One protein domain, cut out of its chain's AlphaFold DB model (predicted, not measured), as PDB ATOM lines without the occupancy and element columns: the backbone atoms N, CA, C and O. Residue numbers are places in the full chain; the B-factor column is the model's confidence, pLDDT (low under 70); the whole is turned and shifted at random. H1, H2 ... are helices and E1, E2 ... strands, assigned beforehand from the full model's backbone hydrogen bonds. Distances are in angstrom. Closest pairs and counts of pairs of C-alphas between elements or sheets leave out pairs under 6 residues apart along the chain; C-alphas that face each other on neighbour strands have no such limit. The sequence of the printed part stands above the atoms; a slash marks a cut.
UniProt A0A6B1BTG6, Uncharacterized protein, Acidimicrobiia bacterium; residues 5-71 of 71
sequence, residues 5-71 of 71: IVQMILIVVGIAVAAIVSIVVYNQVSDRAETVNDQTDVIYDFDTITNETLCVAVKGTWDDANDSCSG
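This is residues 5 to 71 of the 71 residues of an uncharacterized protein of Acidimicrobiia bacterium (UniProt A0A6B1BTG6). A small body, in which the short helix H2 packs on the hairpin of E1 and E2, has the long helix H1 passing along it, with residues 5 to 20 sticking out as an arm. Residues 34 to 45, with no named element, fold back from H1 to H2. The printed part has 67 residues, with two named helices and two named strands in the order H1, H2, E1, E2; the sheet E1 - E2 is antiparallel. The class is mostly helix; the whole is loose, with a radius of gyration of the C-alphas of 15.3 A, and flat, spanning 51 by 29 by 15 A.

H1, residues 5 to 33, begins at C-alpha 5 (80.374, 156.104, 163.905) and is 41.9 A long. H2, residues 46 to 57, is 16.2 A long. E1, residues 61 to 63, and E2, residues 68 to 70, are 6.6 A each; C-alpha 70 is at (105.205, 147.545, 191.145).

H1 and H2 are near each other; H1 is apart from E1 and E2. The closest C-alphas of H2 and E1 are Glu 52 and Trp 62, 5.6 A; of H2 and E2, Cys 55 and Cys 69, 5.5 A. In the hairpin, N 61 and O 70 are within hydrogen-bond range at 2.7 A. Every O i to N i+4 pair is within range in H1 and H2.

The farthest C-alphas, Ile 5 and Asp 38, are 52.0 A apart. The printed part has no cut; the link H1 to H2 is long. In this model, pLDDT is under 70 at residues 27 to 47 and residue 71.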
ATOM      1  N   ILE A   5      79.005 155.578 163.888       74.25
ATOM      2  CA  ILE A   5      80.374 156.104 163.905       74.25
ATOM      3  C   ILE A   5      81.122 155.658 165.170       74.25
ATOM      4  O   ILE A   5      82.283 155.268 165.103       74.25
ATOM      5  N   VAL A   6      80.448 155.657 166.325       79.94
ATOM      6  CA  VAL A   6      81.051 155.240 167.600       79.94
ATOM      7  C   VAL A   6      81.359 153.743 167.580       79.94
ATOM      8  O   VAL A   6      82.420 153.334 168.039       79.94
ATOM      9  N   GLN A   7      80.479 152.927 166.991       71.00
ATOM     10  CA  GLN A   7      80.721 151.488 166.846       71.00
ATOM     11  C   GLN A   7      81.911 151.186 165.925       71.00
ATOM     12  O   GLN A   7      82.725 150.331 166.262       71.00
ATOM     13  N   MET A   8      82.077 151.920 164.817       71.94
ATOM     14  CA  MET A   8      83.254 151.761 163.952       71.94
ATOM     15  C   MET A   8      84.567 152.094 164.667       71.94
ATOM     16  O   MET A   8      85.531 151.342 164.549       71.94
ATOM     17  N   ILE A   9      84.609 153.190 165.429       79.12
ATOM     18  CA  ILE A   9      85.824 153.593 166.153       79.12
ATOM     19  C   ILE A   9      86.215 152.523 167.178       79.12
ATOM     20  O   ILE A   9      87.383 152.152 167.261       79.12
ATOM     21  N   LEU A  10      85.243 151.977 167.913       75.94
ATOM     22  CA  LEU A  10      85.495 150.929 168.904       75.94
ATOM     23  C   LEU A  10      86.054 149.645 168.275       75.94
ATOM     24  O   LEU A  10      86.952 149.033 168.848       75.94
ATOM     25  N   ILE A  11      85.581 149.263 167.085       79.94
ATOM     26  CA  ILE A  11      86.097 148.093 166.358       79.94
ATOM     27  C   ILE A  11      87.545 148.328 165.915       79.94
ATOM     28  O   ILE A  11      88.399 147.471 166.129       79.94
ATOM     29  N   VAL A  12      87.842 149.495 165.336       78.62
ATOM     30  CA  VAL A  12      89.197 149.821 164.861       78.62
ATOM     31  C   VAL A  12      90.188 149.870 166.024       78.62
ATOM     32  O   VAL A  12      91.275 149.305 165.920       78.62
ATOM     33  N   VAL A  13      89.803 150.482 167.147       84.31
ATOM     34  CA  VAL A  13      90.632 150.508 168.360       84.31
ATOM     35  C   VAL A  13      90.837 149.094 168.908       84.31
ATOM     36  O   VAL A  13      91.966 148.733 169.226       84.31
ATOM     37  N   GLY A  14      89.791 148.263 168.951       76.31
ATOM     38  CA  GLY A  14      89.898 146.873 169.404       76.31
ATOM     39  C   GLY A  14      90.866 146.037 168.561       76.31
ATOM     40  O   GLY A  14      91.709 145.330 169.111       76.31
ATOM     41  N   ILE A  15      90.805 146.163 167.232       81.56
ATOM     42  CA  ILE A  15      91.716 145.461 166.314       81.56
ATOM     43  C   ILE A  15      93.153 145.972 166.473       81.56
ATOM     44  O   ILE A  15      94.085 145.171 166.514       81.56
ATOM     45  N   ALA A  16      93.341 147.288 166.594       73.25
ATOM     46  CA  ALA A  16      94.665 147.880 166.771       73.25
ATOM     47  C   ALA A  16      95.334 147.396 168.067       73.25
ATOM     48  O   ALA A  16      96.503 147.016 168.048       73.25
ATOM     49  N   VAL A  17      94.589 147.341 169.173       79.00
ATOM     50  CA  VAL A  17      95.096 146.821 170.451       79.00
ATOM     51  C   VAL A  17      95.448 145.337 170.334       79.00
ATOM     52  O   VAL A  17      96.545 144.946 170.725       79.00
ATOM     53  N   ALA A  18      94.582 144.519 169.731       76.00
ATOM     54  CA  ALA A  18      94.850 143.091 169.539       76.00
ATOM     55  C   ALA A  18      96.105 142.836 168.678       76.00
ATOM     56  O   ALA A  18      96.886 141.929 168.973       76.00
ATOM     57  N   ALA A  19      96.332 143.657 167.649       74.62
ATOM     58  CA  ALA A  19      97.522 143.576 166.807       74.62
ATOM     59  C   ALA A  19      98.801 143.926 167.584       74.62
ATOM     60  O   ALA A  19      99.790 143.206 167.479       74.62
ATOM     61  N   ILE A  20      98.773 144.985 168.401       77.94
ATOM     62  CA  ILE A  20      99.919 145.383 169.233       77.94
ATOM     63  C   ILE A  20     100.256 144.278 170.238       77.94
ATOM     64  O   ILE A  20     101.415 143.886 170.334       77.94
ATOM     65  N   VAL A  21      99.254 143.730 170.932       77.19
ATOM     66  CA  VAL A  21      99.455 142.625 171.884       77.19
ATOM     67  C   VAL A  21     100.049 141.406 171.178       77.19
ATOM     68  O   VAL A  21     101.030 140.848 171.655       77.19
ATOM     69  N   SER A  22      99.528 141.042 170.004       75.94
ATOM     70  CA  SER A  22     100.051 139.916 169.216       75.94
ATOM     71  C   SER A  22     101.519 140.104 168.824       75.94
ATOM     72  O   SER A  22     102.295 139.158 168.906       75.94
ATOM     73  N   ILE A  23     101.917 141.320 168.429       74.88
ATOM     74  CA  ILE A  23     103.305 141.638 168.059       74.88
ATOM     75  C   ILE A  23     104.221 141.585 169.283       74.88
ATOM     76  O   ILE A  23     105.315 141.034 169.204       74.88
ATOM     77  N   VAL A  24     103.785 142.138 170.415       75.75
ATOM     78  CA  VAL A  24     104.576 142.139 171.653       75.75
ATOM     79  C   VAL A  24     104.775 140.714 172.168       75.75
ATOM     80  O   VAL A  24     105.908 140.333 172.447       75.75
ATOM     81  N   VAL A  25     103.712 139.905 172.205       73.56
ATOM     82  CA  VAL A  25     103.794 138.485 172.578       73.56
ATOM     83  C   VAL A  25     104.693 137.724 171.605       73.56
ATOM     84  O   VAL A  25     105.549 136.962 172.040       73.56
ATOM     85  N   TYR A  26     104.558 137.951 170.295       73.31
ATOM     86  CA  TYR A  26     105.406 137.298 169.296       73.31
ATOM     87  C   TYR A  26     106.887 137.646 169.476       73.31
ATOM     88  O   TYR A  26     107.721 136.747 169.445       73.31
ATOM     89  N   ASN A  27     107.218 138.918 169.713       68.50
ATOM     90  CA  ASN A  27     108.600 139.339 169.934       68.50
ATOM     91  C   ASN A  27     109.172 138.749 171.228       68.50
ATOM     92  O   ASN A  27     110.280 138.232 171.207       68.50
ATOM     93  N   GLN A  28     108.411 138.733 172.328       65.19
ATOM     94  CA  GLN A  28     108.868 138.114 173.578       65.19
ATOM     95  C   GLN A  28     109.066 136.600 173.446       65.19
ATOM     96  O   GLN A  28     110.048 136.058 173.951       65.19
ATOM     97  N   VAL A  29     108.162 135.910 172.742       63.91
ATOM     98  CA  VAL A  29     108.299 134.475 172.460       63.91
ATOM     99  C   VAL A  29     109.492 134.215 171.536       63.91
ATOM    100  O   VAL A  29     110.233 133.266 171.769       63.91
ATOM    101  N   SER A  30     109.712 135.051 170.518       61.97
ATOM    102  CA  SER A  30     110.817 134.904 169.564       61.97
ATOM    103  C   SER A  30     112.181 135.178 170.202       61.97
ATOM    104  O   SER A  30     113.095 134.379 170.014       61.97
ATOM    105  N   ASP A  31     112.313 136.247 170.990       56.50
ATOM    106  CA  ASP A  31     113.560 136.589 171.689       56.50
ATOM    107  C   ASP A  31     113.920 135.528 172.742       56.50
ATOM    108  O   ASP A  31     115.093 135.244 172.980       56.50
ATOM    109  N   ARG A  32     112.916 134.877 173.346       53.62
ATOM    110  CA  ARG A  32     113.136 133.763 174.279       53.62
ATOM    111  C   ARG A  32     113.338 132.419 173.574       53.62
ATOM    112  O   ARG A  32     114.038 131.572 174.122       53.62
ATOM    113  N   ALA A  33     112.824 132.211 172.360       51.78
ATOM    114  CA  ALA A  33     113.034 130.976 171.595       51.78
ATOM    115  C   ALA A  33     114.511 130.743 171.227       51.78
ATOM    116  O   ALA A  33     114.944 129.594 171.157       51.78
ATOM    117  N   GLU A  34     115.312 131.803 171.086       47.44
ATOM    118  CA  GLU A  34     116.764 131.690 170.864       47.44
ATOM    119  C   GLU A  34     117.524 131.123 172.082       47.44
ATOM    120  O   GLU A  34     118.640 130.628 171.940       47.44
ATOM    121  N   THR A  35     116.901 131.101 173.267       46.16
ATOM    122  CA  THR A  35     117.456 130.463 174.478       46.16
ATOM    123  C   THR A  35     116.969 129.026 174.715       46.16
ATOM    124  O   THR A  35     117.487 128.338 175.594       46.16
ATOM    125  N   VAL A  36     116.027 128.518 173.907       48.97
ATOM    126  CA  VAL A  36     115.416 127.180 174.058       48.97
ATOM    127  C   VAL A  36     116.063 126.174 173.100       48.97
ATOM    128  O   VAL A  36     115.407 125.546 172.277       48.97
ATOM    129  N   ASN A  37     117.381 126.007 173.200       48.47
ATOM    130  CA  ASN A  37     118.046 124.799 172.691       48.47
ATOM    131  C   ASN A  37     118.582 123.914 173.830       48.47
ATOM    132  O   ASN A  37     119.241 122.921 173.557       48.47
ATOM    133  N   ASP A  38     118.314 124.248 175.102       48.72
ATOM    134  CA  ASP A  38     118.970 123.536 176.212       48.72
ATOM    135  C   ASP A  38     118.085 123.156 177.411       48.72
ATOM    136  O   ASP A  38     118.583 122.558 178.361       48.72
ATOM    137  N   GLN A  39     116.772 123.424 177.400       45.97
ATOM    138  CA  GLN A  39     115.885 122.949 178.475       45.97
ATOM    139  C   GLN A  39     114.524 122.480 177.954       45.97
ATOM    140  O   GLN A  39     113.618 123.265 177.689       45.97
ATOM    141  N   THR A  40     114.376 121.159 177.858       44.03
ATOM    142  CA  THR A  40     113.162 120.410 177.487       44.03
ATOM    143  C   THR A  40     112.065 120.447 178.567       44.03
ATOM    144  O   THR A  40     111.272 119.516 178.657       44.03
ATOM    145  N   ASP A  41     112.016 121.477 179.415       44.69
ATOM    146  CA  ASP A  41     111.024 121.568 180.496       44.69
ATOM    147  C   ASP A  41     110.707 123.012 180.908       44.69
ATOM    148  O   ASP A  41     110.504 123.319 182.079       44.69
ATOM    149  N   VAL A  42     110.675 123.937 179.943       52.75
ATOM    150  CA  VAL A  42     110.120 125.268 180.204       52.75
ATOM    151  C   VAL A  42     108.644 125.258 179.827       52.75
ATOM    152  O   VAL A  42     108.255 125.620 178.716       52.75
ATOM    153  N   ILE A  43     107.806 124.826 180.772       52.06
ATOM    154  CA  ILE A  43     106.406 125.256 180.824       52.06
ATOM    155  C   ILE A  43     106.467 126.760 181.116       52.06
ATOM    156  O   ILE A  43     106.463 127.184 182.267       52.06
ATOM    157  N   TYR A  44     106.644 127.567 180.069       54.88
ATOM    158  CA  TYR A  44     106.538 129.016 180.178       54.88
ATOM    159  C   TYR A  44     105.093 129.331 180.551       54.88
ATOM    160  O   TYR A  44     104.180 129.106 179.752       54.88
ATOM    161  N   ASP A  45     104.898 129.802 181.778       64.88
ATOM    162  CA  ASP A  45     103.594 130.227 182.242       64.88
ATOM    163  C   ASP A  45     103.188 131.485 181.467       64.88
ATOM    164  O   ASP A  45     103.778 132.564 181.600       64.88
ATOM    165  N   PHE A  46     102.210 131.314 180.580       61.91
ATOM    166  CA  PHE A  46     101.658 132.402 179.786       61.91
ATOM    167  C   PHE A  46     101.072 133.500 180.679       61.91
ATOM    168  O   PHE A  46     101.048 134.656 180.246       61.91
ATOM    169  N   ASP A  47     100.650 133.181 181.908       65.81
ATOM    170  CA  ASP A  47     100.139 134.176 182.849       65.81
ATOM    171  C   ASP A  47     101.257 135.109 183.323       65.81
ATOM    172  O   ASP A  47     101.086 136.328 183.258       65.81
ATOM    173  N   THR A  48     102.434 134.586 183.680       72.50
ATOM    174  CA  THR A  48     103.595 135.406 184.076       72.50
ATOM    175  C   THR A  48     104.034 136.332 182.940       72.50
ATOM    176  O   THR A  48     104.202 137.531 183.154       72.50
ATOM    177  N   ILE A  49     104.127 135.823 181.704       75.75
ATOM    178  CA  ILE A  49     104.488 136.633 180.522       75.75
ATOM    179  C   ILE A  49     103.447 137.736 180.267       75.75
ATOM    180  O   ILE A  49     103.784 138.887 179.963       75.75
ATOM    181  N   THR A  50     102.164 137.397 180.390       79.56
ATOM    182  CA  THR A  50     101.070 138.355 180.197       79.56
ATOM    183  C   THR A  50     101.102 139.438 181.276       79.56
ATOM    184  O   THR A  50     100.982 140.622 180.952       79.56
ATOM    185  N   ASN A  51     101.321 139.065 182.537       81.50
ATOM    186  CA  ASN A  51     101.382 139.994 183.660       81.50
ATOM    187  C   ASN A  51     102.617 140.909 183.594       81.50
ATOM    188  O   ASN A  51     102.476 142.120 183.776       81.50
ATOM    189  N   GLU A  52     103.787 140.373 183.234       79.88
ATOM    190  CA  GLU A  52     105.014 141.141 182.975       79.88
ATOM    191  C   GLU A  52     104.776 142.186 181.874       79.88
ATOM    192  O   GLU A  52     105.035 143.381 182.047       79.88
ATOM    193  N   THR A  53     104.179 141.763 180.757       78.94
ATOM    194  CA  THR A  53     103.872 142.645 179.624       78.94
ATOM    195  C   THR A  53     102.903 143.760 180.006       78.94
ATOM    196  O   THR A  53     103.118 144.923 179.652       78.94
ATOM    197  N   LEU A  54     101.832 143.424 180.728       80.50
ATOM    198  CA  LEU A  54     100.854 144.399 181.206       80.50
ATOM    199  C   LEU A  54     101.490 145.386 182.190       80.50
ATOM    200  O   LEU A  54     101.199 146.581 182.116       80.50
ATOM    201  N   CYS A  55     102.391 144.912 183.053       84.31
ATOM    202  CA  CYS A  55     103.132 145.743 183.993       84.31
ATOM    203  C   CYS A  55     103.995 146.786 183.275       84.31
ATOM    204  O   CYS A  55     103.889 147.986 183.538       84.31
ATOM    205  N   VAL A  56     104.782 146.352 182.290       83.81
ATOM    206  CA  VAL A  56     105.619 147.250 181.485       83.81
ATOM    207  C   VAL A  56     104.761 148.214 180.658       83.81
ATOM    208  O   VAL A  56     105.098 149.394 180.532       83.81
ATOM    209  N   ALA A  57     103.611 147.763 180.141       79.06
ATOM    210  CA  ALA A  57     102.687 148.608 179.383       79.06
ATOM    211  C   ALA A  57     102.127 149.782 180.212       79.06
ATOM    212  O   ALA A  57     101.903 150.863 179.662       79.06
ATOM    213  N   VAL A  58     101.956 149.610 181.530       83.12
ATOM    214  CA  VAL A  58     101.570 150.693 182.457       83.12
ATOM    215  C   VAL A  58     102.766 151.434 183.071       83.12
ATOM    216  O   VAL A  58     102.579 152.256 183.965       83.12
ATOM    217  N   LYS A  59     103.982 151.204 182.552       84.38
ATOM    218  CA  LYS A  59     105.265 151.734 183.053       84.38
ATOM    219  C   LYS A  59     105.626 151.291 184.476       84.38
ATOM    220  O   LYS A  59     106.390 151.983 185.149       84.38
ATOM    221  N   GLY A  60     105.092 150.160 184.919       82.31
ATOM    222  CA  GLY A  60     105.542 149.485 186.128       82.31
ATOM    223  C   GLY A  60     106.844 148.713 185.904       82.31
ATOM    224  O   GLY A  60     107.312 148.538 184.778       82.31
ATOM    225  N   THR A  61     107.421 148.249 187.004       91.00
ATOM    226  CA  THR A  61     108.545 147.317 187.067       91.00
ATOM    227  C   THR A  61     108.024 145.969 187.553       91.00
ATOM    228  O   THR A  61     107.399 145.881 188.616       91.00
ATOM    229  N   TRP A  62     108.265 144.932 186.757       88.75
ATOM    230  CA  TRP A  62     107.885 143.562 187.076       88.75
ATOM    231  C   TRP A  62     108.906 142.916 188.021       88.75
ATOM    232  O   TRP A  62     110.112 143.072 187.827       88.75
ATOM    233  N   ASP A  63     108.417 142.228 189.053       88.62
ATOM    234  CA  ASP A  63     109.213 141.467 190.015       88.62
ATOM    235  C   ASP A  63     108.953 139.967 189.836       88.62
ATOM    236  O   ASP A  63     107.956 139.432 190.332       88.62
ATOM    237  N   ASP A  64     109.882 139.293 189.154       80.94
ATOM    238  CA  ASP A  64     109.840 137.851 188.890       80.94
ATOM    239  C   ASP A  64     109.867 136.999 190.165       80.94
ATOM    240  O   ASP A  64     109.350 135.884 190.177       80.94
ATOM    241  N   ALA A  65     110.469 137.494 191.254       80.38
ATOM    242  CA  ALA A  65     110.575 136.729 192.495       80.38
ATOM    243  C   ALA A  65     109.237 136.656 193.243       80.38
ATOM    244  O   ALA A  65     109.019 135.725 194.021       80.38
ATOM    245  N   ASN A  66     108.360 137.636 193.015       81.75
ATOM    246  CA  ASN A  66     107.074 137.767 193.694       81.75
ATOM    247  C   ASN A  66     105.867 137.675 192.745       81.75
ATOM    248  O   ASN A  66     104.745 137.851 193.218       81.75
ATOM    249  N   ASP A  67     106.086 137.421 191.447       85.06
ATOM    250  CA  ASP A  67     105.049 137.388 190.399       85.06
ATOM    251  C   ASP A  67     104.125 138.617 190.492       85.06
ATOM    252  O   ASP A  67     102.898 138.528 190.555       85.06
ATOM    253  N   SER A  68     104.740 139.799 190.631       88.12
ATOM    254  CA  SER A  68     104.012 141.024 190.961       88.12
ATOM    255  C   SER A  68     104.511 142.245 190.196       88.12
ATOM    256  O   SER A  68     105.690 142.379 189.878       88.12
ATOM    257  N   CYS A  69     103.591 143.169 189.920       88.25
ATOM    258  CA  CYS A  69     103.892 144.446 189.290       88.25
ATOM    259  C   CYS A  69     103.955 145.565 190.332       88.25
ATOM    260  O   CYS A  69     103.013 145.747 191.107       88.25
ATOM    261  N   SER A  70     105.029 146.354 190.307       85.62
ATOM    262  CA  SER A  70     105.205 147.545 191.145       85.62
ATOM    263  C   SER A  70     105.351 148.798 190.280       85.62
ATOM    264  O   SER A  70     105.836 148.718 189.157       85.62
ATOM    265  N   GLY A  71     104.905 149.959 190.758       67.31
ATOM    266  CA  GLY A  71     104.940 151.224 190.014       67.31
ATOM    267  C   GLY A  71     105.098 152.415 190.936       67.31
ATOM    268  O   GLY A  71     104.530 152.361 192.050       67.31
TER     269      GLY A  71